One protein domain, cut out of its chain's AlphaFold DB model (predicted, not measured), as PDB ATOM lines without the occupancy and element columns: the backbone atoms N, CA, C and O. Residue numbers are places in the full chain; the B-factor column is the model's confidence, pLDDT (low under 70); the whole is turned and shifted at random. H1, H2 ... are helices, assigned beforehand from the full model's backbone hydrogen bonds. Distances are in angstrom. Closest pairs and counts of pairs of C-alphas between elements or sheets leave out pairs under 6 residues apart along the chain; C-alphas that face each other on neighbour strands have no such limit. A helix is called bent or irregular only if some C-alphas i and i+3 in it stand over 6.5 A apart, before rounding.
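Overview. This is residues 395 to 442 of the 493 residues of the protein "Hypothetical protein" of Eucampia antarctica (UniProt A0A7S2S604). Read from residue 395, this model is an open, elongated string of helices without a packed core: the short helices H1, H2 and H3 are strung loosely along one end, and the longest helix, H4, makes the other end, with a sharp kink of 127 degrees near residue 433. No helix touches another, and the one near pair is H2 and H3. The printed part has 48 residues with four named helices, in the order H1, H2, H3, H4, and no named strand; its class is all helix. The whole is loose, with a radius of gyration of the C-alphas of 13.1 A, and the C-alphas span 36 by 19 by 14 A along their three main axes.

Arrangement. Start at H1, residues 395 to 401, which touches no helix. A tight link of 5 residues leads to H2, residues 407 to 410, and the two helices are apart. Look next at H3, residues 415 to 422, reached by a tight link of 4 residues. H2 and H3 are close but not clearly touching, with 2 pairs of C-alphas within 8 A; their closest C-alphas, those of Leu 410 and Gln 418, are 5.7 A apart. H1 and H3 are apart. A tight link of 2 residues then leads to H4, residues 425 to 440, which is apart from H3, and also from H1 and H2. In the backbone, each O i to N i+4 pair of H1 and H3 is within hydrogen-bond range; in H4 6 of 12 are, and H2, with 4 residues, is too short for such a pair.

Along the chain. Find C-alpha 395 at (9.618, -38.329, -36.945); from there H1 runs 9.8 A to C-alpha 401. H2 runs from Gly 407 to Leu 410, 4.9 A from first to last C-alpha. Find C-alpha 415 at (24.852, -33.450, -42.256), where H3 begins; it runs 10.3 A to Ser 422. H4 begins at Tyr 425 and ends at C-alpha 440, at (26.438, -25.226, -10.846), 15.1 A from its first C-alpha. H4 is irregular: its C-alphas 432 and 435 are 9.2 A apart, where about 5 A is found in a regular helix.

Size, cuts and confidence. The two C-alphas farthest apart are those of Leu 395 and His 436, at 36.2 A. The first and last printed C-alphas, of Leu 395 and Met 442, are 28.8 A apart. The printed part has no cut, and none of its links between helices is long. The mean pLDDT of the printed part is 78.3; look at residues 437 to 442 for the 6 residues under 70, of which 437 to 440 belong to H4.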
ATOM      1  N   LEU A 395       8.314 -37.680 -36.828       84.56
ATOM      2  CA  LEU A 395       9.618 -38.329 -36.945       84.56
ATOM      3  C   LEU A 395      10.728 -37.457 -36.342       84.56
ATOM      4  O   LEU A 395      11.575 -37.970 -35.621       84.56
ATOM      5  N   LYS A 396      10.700 -36.137 -36.581       81.94
ATOM      6  CA  LYS A 396      11.621 -35.190 -35.933       81.94
ATOM      7  C   LYS A 396      11.457 -35.194 -34.415       81.94
ATOM      8  O   LYS A 396      12.456 -35.273 -33.719       81.94
ATOM      9  N   GLN A 397      10.227 -35.133 -33.911       83.94
ATOM     10  CA  GLN A 397       9.942 -35.185 -32.475       83.94
ATOM     11  C   GLN A 397      10.444 -36.488 -31.853       83.94
ATOM     12  O   GLN A 397      11.076 -36.453 -30.806       83.94
ATOM     13  N   LEU A 398      10.246 -37.619 -32.532       84.38
ATOM     14  CA  LEU A 398      10.756 -38.914 -32.095       84.38
ATOM     15  C   LEU A 398      12.290 -38.937 -32.074       84.38
ATOM     16  O   LEU A 398      12.871 -39.461 -31.131       84.38
ATOM     17  N   PHE A 399      12.957 -38.324 -33.057       78.50
ATOM     18  CA  PHE A 399      14.414 -38.177 -33.035       78.50
ATOM     19  C   PHE A 399      14.902 -37.284 -31.890       78.50
ATOM     20  O   PHE A 399      15.876 -37.642 -31.236       78.50
ATOM     21  N   TYR A 400      14.222 -36.170 -31.616       77.50
ATOM     22  CA  TYR A 400      14.572 -35.296 -30.493       77.50
ATOM     23  C   TYR A 400      14.317 -35.958 -29.134       77.50
ATOM     24  O   TYR A 400      15.124 -35.799 -28.227       77.50
ATOM     25  N   ALA A 401      13.260 -36.763 -29.005       80.00
ATOM     26  CA  ALA A 401      12.944 -37.485 -27.775       80.00
ATOM     27  C   ALA A 401      13.968 -38.580 -27.423       80.00
ATOM     28  O   ALA A 401      14.082 -38.959 -26.263       80.00
ATOM     29  N   ILE A 402      14.721 -39.096 -28.402       80.44
ATOM     30  CA  ILE A 402      15.703 -40.169 -28.178       80.44
ATOM     31  C   ILE A 402      17.006 -39.646 -27.538       80.44
ATOM     32  O   ILE A 402      17.780 -40.449 -27.023       80.44
ATOM     33  N   GLY A 403      17.240 -38.327 -27.500       70.81
ATOM     34  CA  GLY A 403      18.381 -37.693 -26.819       70.81
ATOM     35  C   GLY A 403      19.737 -37.958 -27.488       70.81
ATOM     36  O   GLY A 403      20.379 -37.035 -27.977       70.81
ATOM     37  N   GLN A 404      20.153 -39.223 -27.575       77.50
ATOM     38  CA  GLN A 404      21.352 -39.693 -28.273       77.50
ATOM     39  C   GLN A 404      20.991 -40.879 -29.180       77.50
ATOM     40  O   GLN A 404      21.032 -42.036 -28.750       77.50
ATOM     41  N   PRO A 405      20.594 -40.637 -30.445       76.12
ATOM     42  CA  PRO A 405      20.283 -41.730 -31.349       76.12
ATOM     43  C   PRO A 405      21.539 -42.576 -31.625       76.12
ATOM     44  O   PRO A 405      22.638 -42.033 -31.749       76.12
ATOM     45  N   PRO A 406      21.409 -43.907 -31.778       79.50
ATOM     46  CA  PRO A 406      22.520 -44.756 -32.196       79.50
ATOM     47  C   PRO A 406      23.149 -44.232 -33.495       79.50
ATOM     48  O   PRO A 406      22.429 -43.774 -34.384       79.50
ATOM     49  N   GLY A 407      24.470 -44.355 -33.663       75.88
ATOM     50  CA  GLY A 407      25.204 -43.765 -34.800       75.88
ATOM     51  C   GLY A 407      24.683 -44.146 -36.198       75.88
ATOM     52  O   GLY A 407      24.827 -43.385 -37.154       75.88
ATOM     53  N   ILE A 408      24.005 -45.291 -36.319       78.25
ATOM     54  CA  ILE A 408      23.352 -45.745 -37.560       78.25
ATOM     55  C   ILE A 408      22.148 -44.859 -37.924       78.25
ATOM     56  O   ILE A 408      21.870 -44.636 -39.097       78.25
ATOM     57  N   PHE A 409      21.429 -44.342 -36.931       77.88
ATOM     58  CA  PHE A 409      20.322 -43.415 -37.148       77.88
ATOM     59  C   PHE A 409      20.808 -41.995 -37.421       77.88
ATOM     60  O   PHE A 409      20.184 -41.291 -38.211       77.88
ATOM     61  N   LEU A 410      21.945 -41.595 -36.838       76.69
ATOM     62  CA  LEU A 410      22.594 -40.326 -37.168       76.69
ATOM     63  C   LEU A 410      22.967 -40.269 -38.653       76.69
ATOM     64  O   LEU A 410      22.637 -39.294 -39.317       76.69
ATOM     65  N   SER A 411      23.556 -41.328 -39.211       79.44
ATOM     66  CA  SER A 411      23.984 -41.328 -40.620       79.44
ATOM     67  C   SER A 411      22.837 -41.200 -41.637       79.44
ATOM     68  O   SER A 411      23.081 -40.843 -42.789       79.44
ATOM     69  N   LEU A 412      21.589 -41.444 -41.218       74.88
ATOM     70  CA  LEU A 412      20.381 -41.254 -42.031       74.88
ATOM     71  C   LEU A 412      19.884 -39.798 -42.063       74.88
ATOM     72  O   LEU A 412      19.048 -39.461 -42.905       74.88
ATOM     73  N   LEU A 413      20.362 -38.941 -41.159       78.19
ATOM     74  CA  LEU A 413      19.988 -37.527 -41.093       78.19
ATOM     75  C   LEU A 413      20.864 -36.679 -42.023       78.19
ATOM     76  O   LEU A 413      21.947 -37.089 -42.426       78.19
ATOM     77  N   ALA A 414      20.417 -35.472 -42.371       77.62
ATOM     78  CA  ALA A 414      21.249 -34.546 -43.138       77.62
ATOM     79  C   ALA A 414      22.458 -34.085 -42.302       77.62
ATOM     80  O   ALA A 414      22.330 -33.907 -41.092       77.62
ATOM     81  N   ALA A 415      23.606 -33.826 -42.940       74.62
ATOM     82  CA  ALA A 415      24.852 -33.450 -42.256       74.62
ATOM     83  C   ALA A 415      24.712 -32.331 -41.190       74.62
ATOM     84  O   ALA A 415      25.293 -32.478 -40.117       74.62
ATOM     85  N   PRO A 416      23.894 -31.273 -41.384       79.69
ATOM     86  CA  PRO A 416      23.687 -30.267 -40.338       79.69
ATOM     87  C   PRO A 416      22.986 -30.824 -39.091       79.69
ATOM     88  O   PRO A 416      23.337 -30.482 -37.968       79.69
ATOM     89  N   GLN A 417      22.010 -31.718 -39.276       77.19
ATOM     90  CA  GLN A 417      21.307 -32.366 -38.165       77.19
ATOM     91  C   GLN A 417      22.210 -33.364 -37.446       77.19
ATOM     92  O   GLN A 417      22.133 -33.483 -36.227       77.19
ATOM     93  N   GLN A 418      23.088 -34.041 -38.192       83.25
ATOM     94  CA  GLN A 418      24.114 -34.895 -37.605       83.25
ATOM     95  C   GLN A 418      25.027 -34.091 -36.686       83.25
ATOM     96  O   GLN A 418      25.203 -34.484 -35.541       83.25
ATOM     97  N   ALA A 419      25.528 -32.943 -37.153       81.44
ATOM     98  CA  ALA A 419      26.400 -32.075 -36.369       81.44
ATOM     99  C   ALA A 419      25.730 -31.611 -35.065       81.44
ATOM    100  O   ALA A 419      26.314 -31.778 -33.996       81.44
ATOM    101  N   ILE A 420      24.481 -31.130 -35.138       81.12
ATOM    102  CA  ILE A 420      23.724 -30.655 -33.966       81.12
ATOM    103  C   ILE A 420      23.472 -31.787 -32.960       81.12
ATOM    104  O   ILE A 420      23.648 -31.591 -31.763       81.12
ATOM    105  N   MET A 421      23.073 -32.975 -33.426       76.94
ATOM    106  CA  MET A 421      22.776 -34.102 -32.529       76.94
ATOM    107  C   MET A 421      24.034 -34.819 -32.020       76.94
ATOM    108  O   MET A 421      23.976 -35.487 -30.994       76.94
ATOM    109  N   SER A 422      25.163 -34.701 -32.725       82.81
ATOM    110  CA  SER A 422      26.462 -35.228 -32.287       82.81
ATOM    111  C   SER A 422      27.203 -34.301 -31.327       82.81
ATOM    112  O   SER A 422      28.207 -34.713 -30.744       82.81
ATOM    113  N   LEU A 423      26.743 -33.055 -31.180       83.50
ATOM    114  CA  LEU A 423      27.378 -32.088 -30.302       83.50
ATOM    115  C   LEU A 423      27.229 -32.565 -28.858       83.50
ATOM    116  O   LEU A 423      26.125 -32.684 -28.327       83.50
ATOM    117  N   ASN A 424      28.358 -32.828 -28.208       85.25
ATOM    118  CA  ASN A 424      28.371 -33.066 -26.777       85.25
ATOM    119  C   ASN A 424      28.174 -31.717 -26.078       85.25
ATOM    120  O   ASN A 424      29.142 -30.988 -25.860       85.25
ATOM    121  N   TYR A 425      26.917 -31.390 -25.766       81.56
ATOM    122  CA  TYR A 425      26.540 -30.129 -25.120       81.56
ATOM    123  C   TYR A 425      27.382 -29.847 -23.872       81.56
ATOM    124  O   TYR A 425      27.819 -28.719 -23.695       81.56
ATOM    125  N   ASN A 426      27.717 -30.865 -23.074       81.38
ATOM    126  CA  ASN A 426      28.532 -30.688 -21.870       81.38
ATOM    127  C   ASN A 426      29.970 -30.276 -22.201       81.38
ATOM    128  O   ASN A 426      30.525 -29.396 -21.551       81.38
ATOM    129  N   ALA A 427      30.570 -30.886 -23.226       85.38
ATOM    130  CA  ALA A 427      31.911 -30.515 -23.665       85.38
ATOM    131  C   ALA A 427      31.925 -29.112 -24.290       85.38
ATOM    132  O   ALA A 427      32.813 -28.327 -23.979       85.38
ATOM    133  N   ALA A 428      30.925 -28.779 -25.113       84.94
ATOM    134  CA  ALA A 428      30.810 -27.465 -25.743       84.94
ATOM    135  C   ALA A 428      30.546 -26.346 -24.719       84.94
ATOM    136  O   ALA A 428      31.156 -25.285 -24.802       84.94
ATOM    137  N   MET A 429      29.686 -26.590 -23.724       81.38
ATOM    138  CA  MET A 429      29.424 -25.641 -22.634       81.38
ATOM    139  C   MET A 429      30.650 -25.452 -21.742       81.38
ATOM    140  O   MET A 429      30.964 -24.325 -21.378       81.38
ATOM    141  N   ARG A 430      31.379 -26.532 -21.439       86.19
ATOM    142  CA  ARG A 430      32.637 -26.464 -20.685       86.19
ATOM    143  C   ARG A 430      33.730 -25.696 -21.434       86.19
ATOM    144  O   ARG A 430      34.521 -25.012 -20.796       86.19
ATOM    145  N   ASP A 431      33.773 -25.801 -22.761       88.88
ATOM    146  CA  ASP A 431      34.731 -25.072 -23.602       88.88
ATOM    147  C   ASP A 431      34.388 -23.572 -23.695       88.88
ATOM    148  O   ASP A 431      35.270 -22.725 -23.592       88.88
ATOM    149  N   LEU A 432      33.097 -23.231 -23.815       87.50
ATOM    150  CA  LEU A 432      32.622 -21.842 -23.923       87.50
ATOM    151  C   LEU A 432      32.619 -21.079 -22.593       87.50
ATOM    152  O   LEU A 432      32.981 -19.905 -22.561       87.50
ATOM    153  N   TYR A 433      32.183 -21.723 -21.511       86.81
ATOM    154  CA  TYR A 433      31.928 -21.069 -20.222       86.81
ATOM    155  C   TYR A 433      32.895 -21.506 -19.110       86.81
ATOM    156  O   TYR A 433      32.803 -21.026 -17.980       86.81
ATOM    157  N   GLY A 434      33.842 -22.396 -19.417       85.00
ATOM    158  CA  GLY A 434      34.790 -22.940 -18.452       85.00
ATOM    159  C   GLY A 434      34.194 -24.032 -17.558       85.00
ATOM    160  O   GLY A 434      33.001 -24.330 -17.570       85.00
ATOM    161  N   GLU A 435      35.057 -24.654 -16.754       84.19
ATOM    162  CA  GLU A 435      34.721 -25.824 -15.927       84.19
ATOM    163  C   GLU A 435      33.742 -25.508 -14.778       84.19
ATOM    164  O   GLU A 435      33.051 -26.397 -14.285       84.19
ATOM    165  N   HIS A 436      33.635 -24.234 -14.395       74.50
ATOM    166  CA  HIS A 436      32.775 -23.782 -13.300       74.50
ATOM    167  C   HIS A 436      31.292 -23.702 -13.691       74.50
ATOM    168  O   HIS A 436      30.437 -24.084 -12.898       74.50
ATOM    169  N   ALA A 437      30.971 -23.308 -14.929       66.75
ATOM    170  CA  ALA A 437      29.584 -23.144 -15.374       66.75
ATOM    171  C   ALA A 437      28.812 -24.471 -15.481       66.75
ATOM    172  O   ALA A 437      27.592 -24.505 -15.337       66.75
ATOM    173  N   THR A 438      29.513 -25.583 -15.722       62.88
ATOM    174  CA  THR A 438      28.890 -26.910 -15.825       62.88
ATOM    175  C   THR A 438      28.593 -27.562 -14.476       62.88
ATOM    176  O   THR A 438      27.728 -28.432 -14.427       62.88
ATOM    177  N   ASN A 439      29.279 -27.158 -13.400       66.12
ATOM    178  CA  ASN A 439      29.093 -27.756 -12.072       66.12
ATOM    179  C   ASN A 439      27.898 -27.160 -11.309       66.12
ATOM    180  O   ASN A 439      27.255 -27.891 -10.567       66.12
ATOM    181  N   ASP A 440      27.562 -25.885 -11.535       61.19
ATOM    182  CA  ASP A 440      26.438 -25.226 -10.846       61.19
ATOM    183  C   ASP A 440      25.072 -25.476 -11.512       61.19
ATOM    184  O   ASP A 440      24.035 -25.392 -10.857       61.19
ATOM    185  N   MET A 441      25.036 -25.793 -12.812       56.94
ATOM    186  CA  MET A 441      23.779 -25.913 -13.573       56.94
ATOM    187  C   MET A 441      23.197 -27.329 -13.662       56.94
ATOM    188  O   MET A 441      22.067 -27.498 -14.120       56.94
ATOM    189  N   MET A 442      23.936 -28.353 -13.241       54.91
ATOM    190  CA  MET A 442      23.442 -29.729 -13.209       54.91
ATOM    191  C   MET A 442      23.497 -30.211 -11.762       54.91
ATOM    192  O   MET A 442      24.603 -30.476 -11.285       54.91
TER     193      MET A 442